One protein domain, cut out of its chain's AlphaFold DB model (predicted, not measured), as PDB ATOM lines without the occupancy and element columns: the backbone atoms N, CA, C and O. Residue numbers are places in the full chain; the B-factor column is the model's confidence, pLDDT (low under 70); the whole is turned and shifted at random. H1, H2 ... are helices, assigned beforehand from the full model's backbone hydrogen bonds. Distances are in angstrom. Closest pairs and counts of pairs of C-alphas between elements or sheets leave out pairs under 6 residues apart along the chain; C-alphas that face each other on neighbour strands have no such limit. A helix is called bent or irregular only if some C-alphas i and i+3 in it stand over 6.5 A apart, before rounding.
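AT A GLANCE: This is residues 4 to 166 of the 372 residues of an uncharacterized protein of Ectocarpus siliculosus (UniProt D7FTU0). Five longer helices, H1, H5, H6, H7 and H8, stand side by side in a row one helix thick that turns a corner at H6, each running opposite to the next. Short helices H2, H3 and H4 gather beyond one end of the row, and residues 131 to 136 stick out at the other. The printed part has 163 residues with eight named helices, H1 to H8, and no named strand: all helix. It is loose, with a radius of gyration of the C-alphas of 19.5 A and spans of 64 by 43 by 26 A.

IN THESE COORDINATES: H1, residues 4 to 19, begins at C-alpha 4 (556.323, 291.286, 375.508) and is 21.2 A long. H2 is residues 21 to 24, H3 28 to 33 and H4 38 to 44. H4 is irregular, with C-alphas 39 and 42 7.2 A apart. H5, residues 54 to 71, 24.9 A, has a kink of 37 degrees near residue 65. H6 is residues 77 to 97, 30.5 A, and H7 103 to 129, 38.6 A. H8, residues 135 to 164, 44.1 A, ends at C-alpha 164 (574.998, 266.022, 399.731).

HOW THE PARTS SIT: H1 touches residues 56 to 63 of H5 alone, opposite ways at a shallow tilt of 20 degrees; the closest C-alphas, Gly 14 and Val 56, are 5.8 A apart. H2 and H3 only just touch, only at the corner, with Leu 24 and Arg 31 closest, their C-alphas 6.3 A apart. H4 is close to but not clearly touching H5, with the C-alphas of Trp 44 and Glu 55 closest at 6.9 A. H5 and H6 form a helical hairpin at 5 degrees, closest at C-alphas 69 and 83, 6.0 A. H6 and H7 form another at 15 degrees, closest at C-alphas 84 and 120, 5.5 A. H7 and H8 form a third at 4 degrees, closest at C-alphas 122 and 145, 7.0 A. H5 and H7 are apart. Helix packing is mostly aligned, with shallow tilts. Every O i to N i+4 pair is within hydrogen-bond range in H3, H6 and H7, against 11 of 12 in H1, 10 of 14 in H5, 24 of 26 in H8 and 1 of 3 in H4, where 2 of 4 O i to N i+3 pairs are; H2 is too short for an O i to N i+4 pair.

THE WHOLE: The C-alphas farthest apart, Ser 33 and Gly 134, are 64.6 A apart. The printed part has no cut and no long link. Confidence is low at residues 130 to 134, with pLDDT under 70.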
ATOM      1  N   VAL A   4     557.412 292.271 375.602       86.69
ATOM      2  CA  VAL A   4     556.323 291.286 375.508       86.69
ATOM      3  C   VAL A   4     556.715 289.969 376.175       86.69
ATOM      4  O   VAL A   4     555.907 289.375 376.875       86.69
ATOM      5  N   TYR A   5     557.960 289.533 376.008       85.25
ATOM      6  CA  TYR A   5     558.452 288.283 376.584       85.25
ATOM      7  C   TYR A   5     558.638 288.337 378.117       85.25
ATOM      8  O   TYR A   5     558.051 287.497 378.802       85.25
ATOM      9  N   PRO A   6     559.375 289.315 378.693       85.06
ATOM     10  CA  PRO A   6     559.607 289.364 380.133       85.06
ATOM     11  C   PRO A   6     558.331 289.634 380.928       85.06
ATOM     12  O   PRO A   6     558.209 289.112 382.022       85.06
ATOM     13  N   VAL A   7     557.371 290.401 380.399       87.19
ATOM     14  CA  VAL A   7     556.113 290.691 381.112       87.19
ATOM     15  C   VAL A   7     555.035 289.654 380.800       87.19
ATOM     16  O   VAL A   7     554.297 289.228 381.689       87.19
ATOM     17  N   GLY A   8     554.953 289.209 379.546       90.69
ATOM     18  CA  GLY A   8     553.914 288.293 379.088       90.69
ATOM     19  C   GLY A   8     554.007 286.912 379.725       90.69
ATOM     20  O   GLY A   8     552.973 286.351 380.073       90.69
ATOM     21  N   ILE A   9     555.214 286.376 379.937       89.56
ATOM     22  CA  ILE A   9     555.386 285.043 380.538       89.56
ATOM     23  C   ILE A   9     554.905 284.990 381.995       89.56
ATOM     24  O   ILE A   9     554.048 284.156 382.284       89.56
ATOM     25  N   PRO A  10     555.364 285.863 382.915       89.19
ATOM     26  CA  PRO A  10     554.847 285.890 384.280       89.19
ATOM     27  C   PRO A  10     553.347 286.150 384.332       89.19
ATOM     28  O   PRO A  10     552.659 285.552 385.154       89.19
ATOM     29  N   PHE A  11     552.825 287.015 383.454       92.00
ATOM     30  CA  PHE A  11     551.394 287.295 383.413       92.00
ATOM     31  C   PHE A  11     550.595 286.076 382.945       92.00
ATOM     32  O   PHE A  11     549.593 285.726 383.562       92.00
ATOM     33  N   ALA A  12     551.058 285.378 381.905       92.25
ATOM     34  CA  ALA A  12     550.442 284.148 381.423       92.25
ATOM     35  C   ALA A  12     550.507 283.031 382.475       92.25
ATOM     36  O   ALA A  12     549.504 282.355 382.705       92.25
ATOM     37  N   LEU A  13     551.650 282.870 383.154       90.00
ATOM     38  CA  LEU A  13     551.814 281.920 384.256       90.00
ATOM     39  C   LEU A  13     550.899 282.266 385.430       90.00
ATOM     40  O   LEU A  13     550.196 281.392 385.926       90.00
ATOM     41  N   GLY A  14     550.852 283.536 385.835       91.25
ATOM     42  CA  GLY A  14     549.990 284.011 386.913       91.25
ATOM     43  C   GLY A  14     548.510 283.840 386.591       91.25
ATOM     44  O   GLY A  14     547.758 283.324 387.414       91.25
ATOM     45  N   TRP A  15     548.096 284.178 385.369       93.94
ATOM     46  CA  TRP A  15     546.741 283.946 384.878       93.94
ATOM     47  C   TRP A  15     546.382 282.455 384.875       93.94
ATOM     48  O   TRP A  15     545.310 282.067 385.350       93.94
ATOM     49  N   TRP A  16     547.286 281.602 384.386       93.06
ATOM     50  CA  TRP A  16     547.091 280.153 384.355       93.06
ATOM     51  C   TRP A  16     546.980 279.555 385.767       93.06
ATOM     52  O   TRP A  16     546.051 278.780 386.017       93.06
ATOM     53  N   LEU A  17     547.850 279.969 386.697       88.81
ATOM     54  CA  LEU A  17     547.811 279.590 388.117       88.81
ATOM     55  C   LEU A  17     546.492 280.016 388.766       88.81
ATOM     56  O   LEU A  17     545.845 279.228 389.452       88.81
ATOM     57  N   PHE A  18     546.069 281.258 388.528       91.06
ATOM     58  CA  PHE A  18     544.865 281.809 389.139       91.06
ATOM     59  C   PHE A  18     543.600 281.087 388.667       91.06
ATOM     60  O   PHE A  18     542.676 280.864 389.453       91.06
ATOM     61  N   ARG A  19     543.572 280.660 387.397       93.06
ATOM     62  CA  ARG A  19     542.464 279.882 386.832       93.06
ATOM     63  C   ARG A  19     542.371 278.467 387.414       93.06
ATOM     64  O   ARG A  19     541.259 277.982 387.592       93.06
ATOM     65  N   HIS A  20     543.498 277.843 387.763       89.94
ATOM     66  CA  HIS A  20     543.560 276.492 388.349       89.94
ATOM     67  C   HIS A  20     543.751 276.496 389.875       89.94
ATOM     68  O   HIS A  20     544.113 275.482 390.470       89.94
ATOM     69  N   ARG A  21     543.483 277.625 390.546       88.62
ATOM     70  CA  ARG A  21     543.689 277.781 391.997       88.62
ATOM     71  C   ARG A  21     542.947 276.759 392.860       88.62
ATOM     72  O   ARG A  21     543.372 276.494 393.976       88.62
ATOM     73  N   VAL A  22     541.815 276.244 392.376       86.50
ATOM     74  CA  VAL A  22     541.003 275.259 393.106       86.50
ATOM     75  C   VAL A  22     541.724 273.913 393.123       86.50
ATOM     76  O   VAL A  22     541.909 273.338 394.190       86.50
ATOM     77  N   ASP A  23     542.244 273.484 391.972       86.69
ATOM     78  CA  ASP A  23     542.997 272.234 391.831       86.69
ATOM     79  C   ASP A  23     544.353 272.295 392.555       86.69
ATOM     80  O   ASP A  23     544.819 271.301 393.105       86.69
ATOM     81  N   LEU A  24     544.979 273.477 392.598       83.81
ATOM     82  CA  LEU A  24     546.260 273.711 393.279       83.81
ATOM     83  C   LEU A  24     546.147 273.774 394.807       83.81
ATOM     84  O   LEU A  24     547.151 273.605 395.497       83.81
ATOM     85  N   ARG A  25     544.946 274.019 395.340       85.38
ATOM     86  CA  ARG A  25     544.675 273.976 396.784       85.38
ATOM     87  C   ARG A  25     544.326 272.577 397.285       85.38
ATOM     88  O   ARG A  25     544.243 272.395 398.494       85.38
ATOM     89  N   ALA A  26     544.120 271.615 396.385       84.19
ATOM     90  CA  ALA A  26     543.875 270.233 396.765       84.19
ATOM     91  C   ALA A  26     545.094 269.620 397.477       84.19
ATOM     92  O   ALA A  26     546.238 270.060 397.297       84.19
ATOM     93  N   ASP A  27     544.850 268.562 398.250       82.19
ATOM     94  CA  ASP A  27     545.901 267.809 398.930       82.19
ATOM     95  C   ASP A  27     546.978 267.323 397.952       82.19
ATOM     96  O   ASP A  27     546.760 267.169 396.748       82.19
ATOM     97  N   GLU A  28     548.176 267.044 398.464       78.31
ATOM     98  CA  GLU A  28     549.327 266.647 397.644       78.31
ATOM     99  C   GLU A  28     549.051 265.422 396.752       78.31
ATOM    100  O   GLU A  28     549.512 265.367 395.609       78.31
ATOM    101  N   VAL A  29     548.214 264.490 397.222       79.50
ATOM    102  CA  VAL A  29     547.747 263.323 396.455       79.50
ATOM    103  C   VAL A  29     546.811 263.733 395.305       79.50
ATOM    104  O   VAL A  29     546.945 263.241 394.179       79.50
ATOM    105  N   GLY A  30     545.907 264.686 395.546       79.06
ATOM    106  CA  GLY A  30     545.022 265.254 394.523       79.06
ATOM    107  C   GLY A  30     545.786 266.059 393.468       79.06
ATOM    108  O   GLY A  30     545.484 265.993 392.279       79.06
ATOM    109  N   ARG A  31     546.854 266.754 393.872       79.38
ATOM    110  CA  ARG A  31     547.687 267.535 392.948       79.38
ATOM    111  C   ARG A  31     548.499 266.662 391.995       79.38
ATOM    112  O   ARG A  31     548.576 266.959 390.805       79.38
ATOM    113  N   ARG A  32     549.094 265.573 392.490       78.94
ATOM    114  CA  ARG A  32     549.932 264.683 391.663       78.94
ATOM    115  C   ARG A  32     549.128 263.823 390.687       78.94
ATOM    116  O   ARG A  32     549.661 263.442 389.650       78.94
ATOM    117  N   SER A  33     547.866 263.531 390.996       83.81
ATOM    118  CA  SER A  33     546.992 262.730 390.125       83.81
ATOM    119  C   SER A  33     546.437 263.514 388.928       83.81
ATOM    120  O   SER A  33     546.103 262.919 387.905       83.81
ATOM    121  N   ASN A  34     546.403 264.848 388.999       84.81
ATOM    122  CA  ASN A  34     545.919 265.692 387.911       84.81
ATOM    123  C   ASN A  34     546.974 265.882 386.806       84.81
ATOM    124  O   ASN A  34     547.808 266.787 386.865       84.81
ATOM    125  N   SER A  35     546.867 265.107 385.718       85.44
ATOM    126  CA  SER A  35     547.781 265.179 384.558       85.44
ATOM    127  C   SER A  35     547.865 266.559 383.888       85.44
ATOM    128  O   SER A  35     548.809 266.830 383.150       85.44
ATOM    129  N   ARG A  36     546.887 267.447 384.125       83.88
ATOM    130  CA  ARG A  36     546.859 268.812 383.568       83.88
ATOM    131  C   ARG A  36     547.844 269.769 384.244       83.88
ATOM    132  O   ARG A  36     548.298 270.704 383.593       83.88
ATOM    133  N   ILE A  37     548.163 269.546 385.520       84.69
ATOM    134  CA  ILE A  37     549.044 270.428 386.307       84.69
ATOM    135  C   ILE A  37     550.434 269.826 386.537       84.69
ATOM    136  O   ILE A  37     551.343 270.550 386.936       84.69
ATOM    137  N   THR A  38     550.623 268.537 386.224       85.12
ATOM    138  CA  THR A  38     551.911 267.832 386.326       85.12
ATOM    139  C   THR A  38     553.061 268.529 385.589       85.12
ATOM    140  O   THR A  38     554.134 268.621 386.176       85.12
ATOM    141  N   PRO A  39     552.893 269.073 384.365       85.69
ATOM    142  CA  PRO A  39     554.000 269.740 383.674       85.69
ATOM    143  C   PRO A  39     554.496 271.000 384.392       85.69
ATOM    144  O   PRO A  39     555.660 271.359 384.270       85.69
ATOM    145  N   ALA A  40     553.622 271.665 385.152       84.25
ATOM    146  CA  ALA A  40     553.968 272.849 385.932       84.25
ATOM    147  C   ALA A  40     554.393 272.507 387.369       84.25
ATOM    148  O   ALA A  40     554.701 273.417 388.133       84.25
ATOM    149  N   ALA A  41     554.395 271.223 387.752       85.56
ATOM    150  CA  ALA A  41     554.672 270.792 389.121       85.56
ATOM    151  C   ALA A  41     556.063 271.179 389.611       85.56
ATOM    152  O   ALA A  41     556.238 271.375 390.805       85.56
ATOM    153  N   ASP A  42     557.022 271.346 388.707       85.56
ATOM    154  CA  ASP A  42     558.364 271.799 389.067       85.56
ATOM    155  C   ASP A  42     558.378 273.271 389.517       85.56
ATOM    156  O   ASP A  42     559.088 273.630 390.450       85.56
ATOM    157  N   LEU A  43     557.517 274.114 388.927       86.19
ATOM    158  CA  LEU A  43     557.405 275.526 389.307       86.19
ATOM    159  C   LEU A  43     556.794 275.687 390.697       86.19
ATOM    160  O   LEU A  43     557.267 276.495 391.482       86.19
ATOM    161  N   TRP A  44     555.716 274.958 391.006       85.81
ATOM    162  CA  TRP A  44     554.984 275.149 392.266       85.81
ATOM    163  C   TRP A  44     555.290 274.111 393.352       85.81
ATOM    164  O   TRP A  44     554.899 274.297 394.503       85.81
ATOM    165  N   GLY A  45     555.986 273.030 393.004       87.00
ATOM    166  CA  GLY A  45     556.341 271.917 393.883       87.00
ATOM    167  C   GLY A  45     557.085 272.283 395.173       87.00
ATOM    168  O   GLY A  45     556.745 271.701 396.204       87.00
ATOM    169  N   PRO A  46     558.052 273.226 395.178       89.88
ATOM    170  CA  PRO A  46     558.771 273.584 396.408       89.88
ATOM    171  C   PRO A  46     557.946 274.454 397.378       89.88
ATOM    172  O   PRO A  46     558.268 274.570 398.568       89.88
ATOM    173  N   TYR A  47     556.852 275.065 396.910       91.75
ATOM    174  CA  TYR A  47     556.032 275.960 397.726       91.75
ATOM    175  C   TYR A  47     554.922 275.229 398.484       91.75
ATOM    176  O   TYR A  47     554.441 274.156 398.109       91.75
ATOM    177  N   ARG A  48     554.454 275.860 399.565       89.69
ATOM    178  CA  ARG A  48     553.264 275.401 400.292       89.69
ATOM    179  C   ARG A  48     552.011 275.513 399.405       89.69
ATOM    180  O   ARG A  48     551.901 276.483 398.653       89.69
ATOM    181  N   PRO A  49     551.021 274.604 399.537       87.50
ATOM    182  CA  PRO A  49     549.806 274.610 398.705       87.50
ATOM    183  C   PRO A  49     549.037 275.938 398.780       87.50
ATOM    184  O   PRO A  49     548.488 276.424 397.794       87.50
ATOM    185  N   GLU A  50     549.047 276.567 399.954       88.69
ATOM    186  CA  GLU A  50     548.388 277.849 400.214       88.69
ATOM    187  C   GLU A  50     549.067 279.034 399.507       88.69
ATOM    188  O   GLU A  50     548.430 280.060 399.265       88.69
ATOM    189  N   ARG A  51     550.354 278.895 399.160       90.38
ATOM    190  CA  ARG A  51     551.244 279.970 398.692       90.38
ATOM    191  C   ARG A  51     551.717 279.764 397.248       90.38
ATOM    192  O   ARG A  51     552.776 280.247 396.866       90.38
ATOM    193  N   TYR A  52     550.907 279.101 396.418       88.75
ATOM    194  CA  TYR A  52     551.216 278.835 395.003       88.75
ATOM    195  C   TYR A  52     551.503 280.104 394.175       88.75
ATOM    196  O   TYR A  52     552.252 280.057 393.205       88.75
ATOM    197  N   TYR A  53     550.931 281.250 394.555       89.69
ATOM    198  CA  TYR A  53     551.114 282.532 393.864       89.69
ATOM    199  C   TYR A  53     552.525 283.121 394.023       89.69
ATOM    200  O   TYR A  53     552.858 284.088 393.337       89.69
ATOM    201  N   TYR A  54     553.355 282.563 394.910       92.44
ATOM    202  CA  TYR A  54     554.689 283.087 395.181       92.44
ATOM    203  C   TYR A  54     555.616 283.033 393.961       92.44
ATOM    204  O   TYR A  54     556.418 283.941 393.769       92.44
ATOM    205  N   GLU A  55     555.447 282.047 393.080       91.06
ATOM    206  CA  GLU A  55     556.222 281.955 391.836       91.06
ATOM    207  C   GLU A  55     556.060 283.209 390.956       91.06
ATOM    208  O   GLU A  55     557.008 283.684 390.330       91.06
ATOM    209  N   VAL A  56     554.864 283.811 390.962       91.88
ATOM    210  CA  VAL A  56     554.582 285.056 390.233       91.88
ATOM    211  C   VAL A  56     555.301 286.239 390.881       91.88
ATOM    212  O   VAL A  56     555.862 287.077 390.174       91.88
ATOM    213  N   ILE A  57     555.322 286.293 392.216       92.50
ATOM    214  CA  ILE A  57     556.040 287.325 392.981       92.50
ATOM    215  C   ILE A  57     557.543 287.223 392.712       92.50
ATOM    216  O   ILE A  57     558.192 288.234 392.463       92.50
ATOM    217  N   GLU A  58     558.091 286.012 392.705       92.38
ATOM    218  CA  GLU A  58     559.498 285.747 392.418       92.38
ATOM    219  C   GLU A  58     559.868 286.136 390.977       92.38
ATOM    220  O   GLU A  58     560.894 286.783 390.746       92.38
ATOM    221  N   CYS A  59     559.010 285.834 389.998       92.44
ATOM    222  CA  CYS A  59     559.186 286.310 388.625       92.44
ATOM    223  C   CYS A  59     559.165 287.841 388.546       92.44
ATOM    224  O   CYS A  59     560.040 288.445 387.918       92.44
ATOM    225  N   PHE A  60     558.197 288.481 389.205       92.31
ATOM    226  CA  PHE A  60     558.098 289.936 389.253       92.31
ATOM    227  C   PHE A  60     559.332 290.562 389.908       92.31
ATOM    228  O   PHE A  60     559.894 291.502 389.353       92.31
ATOM    229  N   ARG A  61     559.824 289.997 391.018       93.50
ATOM    230  CA  ARG A  61     561.070 290.402 391.685       93.50
ATOM    231  C   ARG A  61     562.252 290.385 390.723       93.50
ATOM    232  O   ARG A  61     562.992 291.362 390.653       93.50
ATOM    233  N   ARG A  62     562.420 289.306 389.951       92.44
ATOM    234  CA  ARG A  62     563.506 289.189 388.961       92.44
ATOM    235  C   ARG A  62     563.413 290.279 387.901       92.44
ATOM    236  O   ARG A  62     564.419 290.912 387.596       92.44
ATOM    237  N   ILE A  63     562.218 290.541 387.378       92.56
ATOM    238  CA  ILE A  63     561.990 291.589 386.371       92.56
ATOM    239  C   ILE A  63     562.205 292.980 386.965       92.56
ATOM    240  O   ILE A  63     562.777 293.845 386.308       92.56
ATOM    241  N   ALA A  64     561.787 293.198 388.206       92.00
ATOM    242  CA  ALA A  64     561.931 294.476 388.875       92.00
ATOM    243  C   ALA A  64     563.414 294.788 389.169       92.00
ATOM    244  O   ALA A  64     563.888 295.883 388.878       92.00
ATOM    245  N   LEU A  65     564.182 293.803 389.648       90.81
ATOM    246  CA  LEU A  65     565.608 293.977 389.951       90.81
ATOM    247  C   LEU A  65     566.505 294.039 388.707       90.81
ATOM    248  O   LEU A  65     567.537 294.695 388.753       90.81
ATOM    249  N   THR A  66     566.144 293.370 387.608       89.88
ATOM    250  CA  THR A  66     566.999 293.316 386.402       89.88
ATOM    251  C   THR A  66     566.532 294.227 385.274       89.88
ATOM    252  O   THR A  66     567.353 294.817 384.582       89.88
ATOM    253  N   GLY A  67     565.221 294.344 385.071       88.00
ATOM    254  CA  GLY A  67     564.624 295.122 383.990       88.00
ATOM    255  C   GLY A  67     564.241 296.524 384.436       88.00
ATOM    256  O   GLY A  67     564.708 297.501 383.860       88.00
ATOM    257  N   PHE A  68     563.405 296.639 385.470       87.50
ATOM    258  CA  PHE A  68     562.891 297.937 385.926       87.50
ATOM    259  C   PHE A  68     564.007 298.841 386.466       87.50
ATOM    260  O   PHE A  68     564.054 300.022 386.131       87.50
ATOM    261  N   ALA A  69     564.954 298.256 387.203       87.00
ATOM    262  CA  ALA A  69     566.158 298.915 387.699       87.00
ATOM    263  C   ALA A  69     566.911 299.743 386.642       87.00
ATOM    264  O   ALA A  69     567.411 300.816 386.956       87.00
ATOM    265  N   VAL A  70     566.984 299.272 385.393       86.94
ATOM    266  CA  VAL A  70     567.756 299.922 384.315       86.94
ATOM    267  C   VAL A  70     567.075 301.192 383.792       86.94
ATOM    268  O   VAL A  70     567.750 302.083 383.286       86.94
ATOM    269  N   PHE A  71     565.752 301.306 383.929       88.12
ATOM    270  CA  PHE A  71     564.995 302.459 383.430       88.12
ATOM    271  C   PHE A  71     564.920 303.621 384.423       88.12
ATOM    272  O   PHE A  71     564.594 304.741 384.032       88.12
ATOM    273  N   ILE A  72     565.206 303.374 385.700       86.62
ATOM    274  CA  ILE A  72     565.150 304.398 386.742       86.62
ATOM    275  C   ILE A  72     566.465 305.179 386.740       86.62
ATOM    276  O   ILE A  72     567.492 304.624 387.109       86.62
ATOM    277  N   TYR A  73     566.416 306.462 386.372       82.31
ATOM    278  CA  TYR A  73     567.535 307.417 386.468       82.31
ATOM    279  C   TYR A  73     568.887 306.840 386.019       82.31
ATOM    280  O   TYR A  73     569.785 306.685 386.853       82.31
ATOM    281  N   PRO A  74     569.035 306.510 384.723       85.56
ATOM    282  CA  PRO A  74     570.251 305.886 384.224       85.56
ATOM    283  C   PRO A  74     571.481 306.706 384.619       85.56
ATOM    284  O   PRO A  74     571.475 307.932 384.519       85.56
ATOM    285  N   ASP A  75     572.521 306.002 385.066       83.38
ATOM    286  CA  ASP A  75     573.822 306.559 385.461       83.38
ATOM    287  C   ASP A  75     573.819 307.394 386.762       83.38
ATOM    288  O   ASP A  75     574.824 307.994 387.142       83.38
ATOM    289  N   SER A  76     572.722 307.394 387.520       88.44
ATOM    290  CA  SER A  76     572.658 308.070 388.820       88.44
ATOM    291  C   SER A  76     573.030 307.145 389.985       88.44
ATOM    292  O   SER A  76     572.683 305.967 390.003       88.44
ATOM    293  N   SER A  77     573.657 307.680 391.037       88.06
ATOM    294  CA  SER A  77     573.783 306.982 392.330       88.06
ATOM    295  C   SER A  77     572.419 306.682 392.965       88.06
ATOM    296  O   SER A  77     572.252 305.652 393.624       88.06
ATOM    297  N   ALA A  78     571.411 307.517 392.687       89.62
ATOM    298  CA  ALA A  78     570.034 307.292 393.115       89.62
ATOM    299  C   ALA A  78     569.446 306.000 392.525       89.62
ATOM    300  O   ALA A  78     568.650 305.339 393.189       89.62
ATOM    301  N   GLN A  79     569.869 305.593 391.321       92.75
ATOM    302  CA  GLN A  79     569.452 304.328 390.710       92.75
ATOM    303  C   GLN A  79     569.830 303.145 391.602       92.75
ATOM    304  O   GLN A  79     568.979 302.326 391.942       92.75
ATOM    305  N   ILE A  80     571.090 303.086 392.041       92.00
ATOM    306  CA  ILE A  80     571.593 301.992 392.878       92.00
ATOM    307  C   ILE A  80     570.883 301.987 394.238       92.00
ATOM    308  O   ILE A  80     570.480 300.928 394.715       92.00
ATOM    309  N   ALA A  81     570.653 303.163 394.829       93.00
ATOM    310  CA  ALA A  81     569.912 303.288 396.086       93.00
ATOM    311  C   ALA A  81     568.463 302.778 395.972       93.00
ATOM    312  O   ALA A  81     567.992 302.056 396.851       93.00
ATOM    313  N   ILE A  82     567.766 303.091 394.875       93.12
ATOM    314  CA  ILE A  82     566.396 302.613 394.628       93.12
ATOM    315  C   ILE A  82     566.377 301.093 394.431       93.12
ATOM    316  O   ILE A  82     565.501 300.415 394.969       93.12
ATOM    317  N   VAL A  83     567.349 300.533 393.707       93.38
ATOM    318  CA  VAL A  83     567.466 299.075 393.520       93.38
ATOM    319  C   VAL A  83     567.765 298.370 394.843       93.38
ATOM    320  O   VAL A  83     567.180 297.323 395.122       93.38
ATOM    321  N   LEU A  84     568.615 298.957 395.689       94.50
ATOM    322  CA  LEU A  84     568.887 298.455 397.034       94.50
ATOM    323  C   LEU A  84     567.617 298.458 397.900       94.50
ATOM    324  O   LEU A  84     567.305 297.443 398.521       94.50
ATOM    325  N   LEU A  85     566.850 299.554 397.896       95.06
ATOM    326  CA  LEU A  85     565.566 299.642 398.602       95.06
ATOM    327  C   LEU A  85     564.592 298.562 398.111       95.06
ATOM    328  O   LEU A  85     563.972 297.864 398.911       95.06
ATOM    329  N   LEU A  86     564.495 298.384 396.793       94.81
ATOM    330  CA  LEU A  86     563.646 297.372 396.178       94.81
ATOM    331  C   LEU A  86     564.061 295.953 396.603       94.81
ATOM    332  O   LEU A  86     563.202 295.134 396.929       94.81
ATOM    333  N   ALA A  87     565.366 295.671 396.666       95.00
ATOM    334  CA  ALA A  87     565.886 294.401 397.164       95.00
ATOM    335  C   ALA A  87     565.504 294.158 398.637       95.00
ATOM    336  O   ALA A  87     565.074 293.053 398.969       95.00
ATOM    337  N   VAL A  88     565.584 295.181 399.497       95.81
ATOM    338  CA  VAL A  88     565.150 295.099 400.906       95.81
ATOM    339  C   VAL A  88     563.647 294.845 401.012       95.81
ATOM    340  O   VAL A  88     563.233 293.969 401.769       95.81
ATOM    341  N   VAL A  89     562.822 295.546 400.228       96.00
ATOM    342  CA  VAL A  89     561.366 295.332 400.210       96.00
ATOM    343  C   VAL A  89     561.043 293.884 399.849       96.00
ATOM    344  O   VAL A  89     560.282 293.232 400.561       96.00
ATOM    345  N   PHE A  90     561.655 293.339 398.793       94.81
ATOM    346  CA  PHE A  90     561.439 291.940 398.422       94.81
ATOM    347  C   PHE A  90     561.974 290.953 399.463       94.81
ATOM    348  O   PHE A  90     561.335 289.926 399.699       94.81
ATOM    349  N   MET A  91     563.089 291.269 400.127       94.69
ATOM    350  CA  MET A  91     563.595 290.475 401.244       94.69
ATOM    351  C   MET A  91     562.559 290.408 402.378       94.69
ATOM    352  O   MET A  91     562.199 289.313 402.804       94.69
ATOM    353  N   VAL A  92     562.014 291.549 402.810       95.69
ATOM    354  CA  VAL A  92     560.997 291.618 403.875       95.69
ATOM    355  C   VAL A  92     559.712 290.901 403.465       95.69
ATOM    356  O   VAL A  92     559.205 290.072 404.218       95.69
ATOM    357  N   VAL A  93     559.210 291.157 402.252       94.50
ATOM    358  CA  VAL A  93     558.024 290.475 401.711       94.50
ATOM    359  C   VAL A  93     558.220 288.964 401.730       94.50
ATOM    360  O   VAL A  93     557.308 288.227 402.103       94.50
ATOM    361  N   SER A  94     559.409 288.485 401.374       92.19
ATOM    362  CA  SER A  94     559.678 287.055 401.383       92.19
ATOM    363  C   SER A  94     559.757 286.427 402.765       92.19
ATOM    364  O   SER A  94     559.320 285.292 402.937       92.19
ATOM    365  N   GLU A  95     560.264 287.165 403.751       93.38
ATOM    366  CA  GLU A  95     560.356 286.698 405.131       93.38
ATOM    367  C   GLU A  95     558.955 286.584 405.746       93.38
ATOM    368  O   GLU A  95     558.618 285.565 406.347       93.38
ATOM    369  N   ILE A  96     558.091 287.574 405.485       94.19
ATOM    370  CA  ILE A  96     556.681 287.561 405.901       94.19
ATOM    371  C   ILE A  96     555.925 286.415 405.217       94.19
ATOM    372  O   ILE A  96     555.139 285.702 405.846       94.19
ATOM    373  N   LEU A  97     556.146 286.226 403.912       92.12
ATOM    374  CA  LEU A  97     555.423 285.222 403.137       92.12
ATOM    375  C   LEU A  97     555.944 283.807 403.333       92.12
ATOM    376  O   LEU A  97     555.169 282.893 403.089       92.12
ATOM    377  N   SER A  98     557.199 283.600 403.743       92.88
ATOM    378  CA  SER A  98     557.796 282.299 404.081       92.88
ATOM    379  C   SER A  98     557.269 281.136 403.203       92.88
ATOM    380  O   SER A  98     556.648 280.186 403.693       92.88
ATOM    381  N   PRO A  99     557.413 281.193 401.870       92.00
ATOM    382  CA  PRO A  99     556.585 280.406 400.949       92.00
ATOM    383  C   PRO A  99     556.985 278.929 400.834       92.00
ATOM    384  O   PRO A  99     556.162 278.106 400.428       92.00
ATOM    385  N   PHE A 100     558.225 278.584 401.185       92.19
ATOM    386  CA  PHE A 100     558.770 277.240 400.999       92.19
ATOM    387  C   PHE A 100     558.241 276.246 402.037       92.19
ATOM    388  O   PHE A 100     558.022 276.565 403.213       92.19
ATOM    389  N   ALA A 101     558.032 275.006 401.594       90.00
ATOM    390  CA  ALA A 101     557.624 273.912 402.470       90.00
ATOM    391  C   ALA A 101     558.804 273.364 403.288       90.00
ATOM    392  O   ALA A 101     558.635 272.970 404.442       90.00
ATOM    393  N   ARG A 102     560.011 273.350 402.707       87.44
ATOM    394  CA  ARG A 102     561.212 272.784 403.330       87.44
ATOM    395  C   ARG A 102     562.066 273.873 403.997       87.44
ATOM    396  O   ARG A 102     562.388 274.866 403.347       87.44
ATOM    397  N   PRO A 103     562.513 273.683 405.256       87.50
ATOM    398  CA  PRO A 103     563.365 274.656 405.951       87.50
ATOM    399  C   PRO A 103     564.693 274.941 405.241       87.50
ATOM    400  O   PRO A 103     565.164 276.073 405.248       87.50
ATOM    401  N   VAL A 104     565.281 273.931 404.595       86.00
ATOM    402  CA  VAL A 104     566.539 274.075 403.842       86.00
ATOM    403  C   VAL A 104     566.367 275.019 402.652       86.00
ATOM    404  O   VAL A 104     567.208 275.884 402.426       86.00
ATOM    405  N   GLU A 105     565.252 274.902 401.928       88.69
ATOM    406  CA  GLU A 105     564.925 275.791 400.807       88.69
ATOM    407  C   GLU A 105     564.683 277.219 401.297       88.69
ATOM    408  O   GLU A 105     565.172 278.164 400.685       88.69
ATOM    409  N   MET A 106     564.016 277.377 402.447       90.31
ATOM    410  CA  MET A 106     563.848 278.680 403.098       90.31
ATOM    411  C   MET A 106     565.190 279.336 403.417       90.31
ATOM    412  O   MET A 106     565.399 280.511 403.125       90.31
ATOM    413  N   TRP A 107     566.097 278.573 404.028       88.88
ATOM    414  CA  TRP A 107     567.410 279.067 404.416       88.88
ATOM    415  C   TRP A 107     568.218 279.480 403.182       88.88
ATOM    416  O   TRP A 107     568.757 280.584 403.143       88.88
ATOM    417  N   LEU A 108     568.232 278.634 402.144       88.69
ATOM    418  CA  LEU A 108     568.931 278.913 400.887       88.69
ATOM    419  C   LEU A 108     568.370 280.160 400.200       88.69
ATOM    420  O   LEU A 108     569.117 281.004 399.706       88.69
ATOM    421  N   TYR A 109     567.049 280.302 400.211       91.06
ATOM    422  CA  TYR A 109     566.376 281.461 399.656       91.06
ATOM    423  C   TYR A 109     566.716 282.750 400.421       91.06
ATOM    424  O   TYR A 109     567.039 283.771 399.808       91.06
ATOM    425  N   ARG A 110     566.742 282.697 401.760       90.94
ATOM    426  CA  ARG A 110     567.160 283.821 402.609       90.94
ATOM    427  C   ARG A 110     568.621 284.206 402.361       90.94
ATOM    428  O   ARG A 110     568.923 285.390 402.217       90.94
ATOM    429  N   ALA A 111     569.513 283.225 402.229       89.38
ATOM    430  CA  ALA A 111     570.908 283.460 401.859       89.38
ATOM    431  C   ALA A 111     571.023 284.165 400.499       89.38
ATOM    432  O   ALA A 111     571.765 285.137 400.374       89.38
ATOM    433  N   GLY A 112     570.227 283.752 399.507       90.12
ATOM    434  CA  GLY A 112     570.151 284.425 398.210       90.12
ATOM    435  C   GLY A 112     569.759 285.903 398.315       90.12
ATOM    436  O   GLY A 112     570.347 286.744 397.633       90.12
ATOM    437  N   HIS A 113     568.821 286.250 399.200       92.75
ATOM    438  CA  HIS A 113     568.474 287.650 399.452       92.75
ATOM    439  C   HIS A 113     569.600 288.450 400.100       92.75
ATOM    440  O   HIS A 113     569.859 289.570 399.658       92.75
ATOM    441  N   TYR A 114     570.313 287.879 401.073       90.62
ATOM    442  CA  TYR A 114     571.478 288.543 401.660       90.62
ATOM    443  C   TYR A 114     572.594 288.772 400.644       90.62
ATOM    444  O   TYR A 114     573.215 289.831 400.670       90.62
ATOM    445  N   VAL A 115     572.814 287.831 399.720       89.31
ATOM    446  CA  VAL A 115     573.788 288.004 398.633       89.31
ATOM    447  C   VAL A 115     573.396 289.183 397.750       89.31
ATOM    448  O   VAL A 115     574.199 290.091 397.573       89.31
ATOM    449  N   VAL A 116     572.155 289.221 397.252       91.25
ATOM    450  CA  VAL A 116     571.683 290.325 396.396       91.25
ATOM    451  C   VAL A 116     571.764 291.668 397.126       91.25
ATOM    452  O   VAL A 116     572.224 292.653 396.547       91.25
ATOM    453  N   PHE A 117     571.360 291.713 398.396       92.00
ATOM    454  CA  PHE A 117     571.458 292.911 399.227       92.00
ATOM    455  C   PHE A 117     572.911 293.373 399.392       92.00
ATOM    456  O   PHE A 117     573.209 294.535 399.127       92.00
ATOM    457  N   ALA A 118     573.822 292.470 399.765       88.06
ATOM    458  CA  ALA A 118     575.236 292.782 399.936       88.06
ATOM    459  C   ALA A 118     575.868 293.274 398.626       88.06
ATOM    460  O   ALA A 118     576.592 294.266 398.642       88.06
ATOM    461  N   SER A 119     575.551 292.647 397.488       89.81
ATOM    462  CA  SER A 119     576.024 293.084 396.169       89.81
ATOM    463  C   SER A 119     575.554 294.501 395.831       89.81
ATOM    464  O   SER A 119     576.355 295.312 395.371       89.81
ATOM    465  N   MET A 120     574.278 294.823 396.073       90.81
ATOM    466  CA  MET A 120     573.730 296.157 395.795       90.81
ATOM    467  C   MET A 120     574.264 297.217 396.760       90.81
ATOM    468  O   MET A 120     574.584 298.325 396.337       90.81
ATOM    469  N   TYR A 121     574.416 296.877 398.040       90.25
ATOM    470  CA  TYR A 121     575.007 297.766 399.038       90.25
ATOM    471  C   TYR A 121     576.456 298.106 398.684       90.25
ATOM    472  O   TYR A 121     576.871 299.259 398.721       90.25
ATOM    473  N   LEU A 122     577.217 297.104 398.255       88.12
ATOM    474  CA  LEU A 122     578.602 297.276 397.856       88.12
ATOM    475  C   LEU A 122     578.722 298.050 396.528       88.12
ATOM    476  O   LEU A 122     579.580 298.916 396.390       88.12
ATOM    477  N   ALA A 123     577.812 297.837 395.576       88.12
ATOM    478  CA  ALA A 123     577.720 298.685 394.385       88.12
ATOM    479  C   ALA A 123     577.428 300.156 394.737       88.12
ATOM    480  O   ALA A 123     577.962 301.063 394.097       88.12
ATOM    481  N   LEU A 124     576.615 300.403 395.771       89.12
ATOM    482  CA  LEU A 124     576.327 301.750 396.257       89.12
ATOM    483  C   LEU A 124     577.569 302.388 396.879       89.12
ATOM    484  O   LEU A 124     577.889 303.523 396.534       89.12
ATOM    485  N   LEU A 125     578.295 301.655 397.728       86.50
ATOM    486  CA  LEU A 125     579.537 302.148 398.320       86.50
ATOM    487  C   LEU A 125     580.579 302.498 397.247       86.50
ATOM    488  O   LEU A 125     581.166 303.565 397.343       86.50
ATOM    489  N   LEU A 126     580.731 301.700 396.178       85.44
ATOM    490  CA  LEU A 126     581.590 302.074 395.036       85.44
ATOM    491  C   LEU A 126     581.192 303.393 394.415       85.44
ATOM    492  O   LEU A 126     582.039 304.218 394.094       85.44
ATOM    493  N   ARG A 127     579.895 303.566 394.172       85.38
ATOM    494  CA  ARG A 127     579.409 304.746 393.468       85.38
ATOM    495  C   ARG A 127     579.590 306.006 394.308       85.38
ATOM    496  O   ARG A 127     579.866 307.058 393.740       85.38
ATOM    497  N   VAL A 128     579.434 305.889 395.626       85.50
ATOM    498  CA  VAL A 128     579.647 306.985 396.576       85.50
ATOM    499  C   VAL A 128     581.141 307.291 396.729       85.50
ATOM    500  O   VAL A 128     581.514 308.448 396.600       85.50
ATOM    501  N   ASP A 129     581.991 306.276 396.899       73.69
ATOM    502  CA  ASP A 129     583.441 306.420 397.147       73.69
ATOM    503  C   ASP A 129     584.221 306.930 395.917       73.69
ATOM    504  O   ASP A 129     585.153 307.721 396.033       73.69
ATOM    505  N   VAL A 130     583.774 306.593 394.699       62.84
ATOM    506  CA  VAL A 130     584.321 307.157 393.441       62.84
ATOM    507  C   VAL A 130     584.103 308.674 393.333       62.84
ATOM    508  O   VAL A 130     584.692 309.322 392.470       62.84
ATOM    509  N   SER A 131     583.263 309.259 394.188       61.12
ATOM    510  CA  SER A 131     582.981 310.690 394.121       61.12
ATOM    511  C   SER A 131     584.060 311.565 394.774       61.12
ATOM    512  O   SER A 131     584.031 312.758 394.491       61.12
ATOM    513  N   ASP A 132     585.008 311.027 395.568       65.25
ATOM    514  CA  ASP A 132     585.972 311.886 396.294       65.25
ATOM    515  C   ASP A 132     587.421 311.367 396.513       65.25
ATOM    516  O   ASP A 132     588.279 312.169 396.877       65.25
ATOM    517  N   GLU A 133     587.786 310.104 396.232       60.78
ATOM    518  CA  GLU A 133     589.145 309.597 396.549       60.78
ATOM    519  C   GLU A 133     589.916 308.936 395.377       60.78
ATOM    520  O   GLU A 133     589.349 308.321 394.477       60.78
ATOM    521  N   GLY A 134     591.253 309.071 395.393       68.00
ATOM    522  CA  GLY A 134     592.164 308.687 394.299       68.00
ATOM    523  C   GLY A 134     592.282 307.184 393.985       68.00
ATOM    524  O   GLY A 134     591.899 306.323 394.775       68.00
ATOM    525  N   ASP A 135     592.902 306.876 392.834       76.06
ATOM    526  CA  ASP A 135     593.000 305.560 392.158       76.06
ATOM    527  C   ASP A 135     593.328 304.332 393.043       76.06
ATOM    528  O   ASP A 135     593.054 303.190 392.666       76.06
ATOM    529  N   GLN A 136     593.924 304.526 394.222       76.50
ATOM    530  CA  GLN A 136     594.319 303.443 395.123       76.50
ATOM    531  C   GLN A 136     593.135 302.826 395.898       76.50
ATOM    532  O   GLN A 136     593.147 301.617 396.147       76.50
ATOM    533  N   SER A 137     592.095 303.601 396.231       75.69
ATOM    534  CA  SER A 137     590.920 303.114 396.982       75.69
ATOM    535  C   SER A 137     590.043 302.177 396.143       75.69
ATOM    536  O   SER A 137     589.570 301.143 396.624       75.69
ATOM    537  N   GLN A 138     589.937 302.452 394.840       80.75
ATOM    538  CA  GLN A 138     589.144 301.655 393.901       80.75
ATOM    539  C   GLN A 138     589.640 300.200 393.795       80.75
ATOM    540  O   GLN A 138     588.837 299.266 393.705       80.75
ATOM    541  N   GLY A 139     590.960 299.988 393.840       83.69
ATOM    542  CA  GLY A 139     591.558 298.652 393.778       83.69
ATOM    543  C   GLY A 139     591.227 297.797 395.003       83.69
ATOM    544  O   GLY A 139     590.839 296.636 394.862       83.69
ATOM    545  N   VAL A 140     591.323 298.378 396.204       85.31
ATOM    546  CA  VAL A 140     590.978 297.688 397.458       85.31
ATOM    547  C   VAL A 140     589.502 297.315 397.459       85.31
ATOM    548  O   VAL A 140     589.150 296.179 397.777       85.31
ATOM    549  N   PHE A 141     588.646 298.237 397.028       79.94
ATOM    550  CA  PHE A 141     587.219 297.989 396.967       79.94
ATOM    551  C   PHE A 141     586.875 296.823 396.030       79.94
ATOM    552  O   PHE A 141     586.137 295.911 396.410       79.94
ATOM    553  N   ALA A 142     587.435 296.808 394.817       83.56
ATOM    554  CA  ALA A 142     587.207 295.726 393.862       83.56
ATOM    555  C   ALA A 142     587.611 294.358 394.441       83.56
ATOM    556  O   ALA A 142     586.886 293.374 394.278       83.56
ATOM    557  N   VAL A 143     588.726 294.295 395.177       87.88
ATOM    558  CA  VAL A 143     589.156 293.071 395.868       87.88
ATOM    559  C   VAL A 143     588.154 292.666 396.951       87.88
ATOM    560  O   VAL A 143     587.774 291.497 397.005       87.88
ATOM    561  N   VAL A 144     587.672 293.607 397.769       85.06
ATOM    562  CA  VAL A 144     586.658 293.335 398.806       85.06
ATOM    563  C   VAL A 144     585.376 292.770 398.189       85.06
ATOM    564  O   VAL A 144     584.839 291.788 398.703       85.06
ATOM    565  N   VAL A 145     584.924 293.307 397.050       83.81
ATOM    566  CA  VAL A 145     583.770 292.780 396.296       83.81
ATOM    567  C   VAL A 145     583.988 291.341 395.879       83.81
ATOM    568  O   VAL A 145     583.135 290.492 396.143       83.81
ATOM    569  N   VAL A 146     585.119 291.056 395.239       88.88
ATOM    570  CA  VAL A 146     585.421 289.713 394.743       88.88
ATOM    571  C   VAL A 146     585.499 288.722 395.900       88.88
ATOM    572  O   VAL A 146     584.896 287.653 395.821       88.88
ATOM    573  N   VAL A 147     586.167 289.087 396.998       89.62
ATOM    574  CA  VAL A 147     586.276 288.242 398.195       89.62
ATOM    575  C   VAL A 147     584.906 288.006 398.830       89.62
ATOM    576  O   VAL A 147     584.580 286.862 399.135       89.62
ATOM    577  N   ALA A 148     584.070 289.038 398.971       82.06
ATOM    578  CA  ALA A 148     582.724 288.897 399.525       82.06
ATOM    579  C   ALA A 148     581.867 287.916 398.704       82.06
ATOM    580  O   ALA A 148     581.228 287.026 399.270       82.06
ATOM    581  N   HIS A 149     581.905 288.015 397.370       84.88
ATOM    582  CA  HIS A 149     581.171 287.100 396.492       84.88
ATOM    583  C   HIS A 149     581.760 285.685 396.516       84.88
ATOM    584  O   HIS A 149     581.007 284.714 396.557       84.88
ATOM    585  N   ALA A 150     583.089 285.547 396.550       90.19
ATOM    586  CA  ALA A 150     583.748 284.250 396.661       90.19
ATOM    587  C   ALA A 150     583.386 283.545 397.976       90.19
ATOM    588  O   ALA A 150     582.989 282.383 397.952       90.19
ATOM    589  N   CYS A 151     583.439 284.251 399.110       87.25
ATOM    590  CA  CYS A 151     583.011 283.730 400.409       87.25
ATOM    591  C   CYS A 151     581.548 283.275 400.379       87.25
ATOM    592  O   CYS A 151     581.241 282.183 400.849       87.25
ATOM    593  N   MET A 152     580.651 284.060 399.774       84.19
ATOM    594  CA  MET A 152     579.241 283.680 399.632       84.19
ATOM    595  C   MET A 152     579.054 282.417 398.783       84.19
ATOM    596  O   MET A 152     578.312 281.518 399.175       84.19
ATOM    597  N   VAL A 153     579.764 282.301 397.656       87.62
ATOM    598  CA  VAL A 153     579.748 281.084 396.827       87.62
ATOM    599  C   VAL A 153     580.269 279.885 397.617       87.62
ATOM    600  O   VAL A 153     579.660 278.820 397.570       87.62
ATOM    601  N   LEU A 154     581.346 280.049 398.388       91.62
ATOM    602  CA  LEU A 154     581.892 278.985 399.233       91.62
ATOM    603  C   LEU A 154     580.915 278.547 400.328       91.62
ATOM    604  O   LEU A 154     580.820 277.350 400.584       91.62
ATOM    605  N   VAL A 155     580.162 279.468 400.937       86.44
ATOM    606  CA  VAL A 155     579.114 279.128 401.916       86.44
ATOM    607  C   VAL A 155     578.018 278.289 401.260       86.44
ATOM    608  O   VAL A 155     577.676 277.225 401.775       86.44
ATOM    609  N   VAL A 156     577.513 278.710 400.095       84.94
ATOM    610  CA  VAL A 156     576.468 277.972 399.362       84.94
ATOM    611  C   VAL A 156     576.969 276.597 398.910       84.94
ATOM    612  O   VAL A 156     576.269 275.598 399.078       84.94
ATOM    613  N   LEU A 157     578.193 276.517 398.378       90.31
ATOM    614  CA  LEU A 157     578.808 275.251 397.977       90.31
ATOM    615  C   LEU A 157     579.047 274.343 399.175       90.31
ATOM    616  O   LEU A 157     578.723 273.164 399.101       90.31
ATOM    617  N   GLY A 158     579.572 274.889 400.272       90.00
ATOM    618  CA  GLY A 158     579.815 274.165 401.512       90.00
ATOM    619  C   GLY A 158     578.533 273.540 402.036       90.00
ATOM    620  O   GLY A 158     578.513 272.355 402.336       90.00
ATOM    621  N   GLN A 159     577.427 274.279 402.046       85.00
ATOM    622  CA  GLN A 159     576.133 273.732 402.444       85.00
ATOM    623  C   GLN A 159     575.566 272.712 401.472       85.00
ATOM    624  O   GLN A 159     575.044 271.694 401.917       85.00
ATOM    625  N   GLY A 160     575.679 272.952 400.164       85.75
ATOM    626  CA  GLY A 160     575.321 271.955 399.158       85.75
ATOM    627  C   GLY A 160     576.091 270.653 399.382       85.75
ATOM    628  O   GLY A 160     575.500 269.578 399.345       85.75
ATOM    629  N   LEU A 161     577.381 270.757 399.716       90.88
ATOM    630  CA  LEU A 161     578.239 269.639 400.099       90.88
ATOM    631  C   LEU A 161     577.791 268.989 401.412       90.88
ATOM    632  O   LEU A 161     577.715 267.773 401.453       90.88
ATOM    633  N   LEU A 162     577.450 269.753 402.455       87.44
ATOM    634  CA  LEU A 162     576.964 269.204 403.731       87.44
ATOM    635  C   LEU A 162     575.638 268.445 403.564       87.44
ATOM    636  O   LEU A 162     575.471 267.364 404.126       87.44
ATOM    637  N   ILE A 163     574.716 268.982 402.758       84.81
ATOM    638  CA  ILE A 163     573.453 268.319 402.409       84.81
ATOM    639  C   ILE A 163     573.742 267.053 401.592       84.81
ATOM    640  O   ILE A 163     573.181 265.996 401.872       84.81
ATOM    641  N   PHE A 164     574.638 267.141 400.604       85.81
ATOM    642  CA  PHE A 164     574.998 266.022 399.731       85.81
ATOM    643  C   PHE A 164     575.751 264.905 400.459       85.81
ATOM    644  O   PHE A 164     575.487 263.730 400.220       85.81
ATOM    645  N   MET A 165     576.656 265.252 401.377       88.38
ATOM    646  CA  MET A 165     577.403 264.297 402.200       88.38
ATOM    647  C   MET A 165     576.521 263.578 403.219       88.38
ATOM    648  O   MET A 165     577.026 262.768 403.991       88.38
ATOM    649  N   GLY A 166     575.210 263.823 403.204       71.31
ATOM    650  CA  GLY A 166     574.290 263.047 404.007       71.31
ATOM    651  C   GLY A 166     574.489 263.339 405.482       71.31
ATOM    652  O   GLY A 166     574.432 262.424 406.300       71.31
TER     653      GLY A 166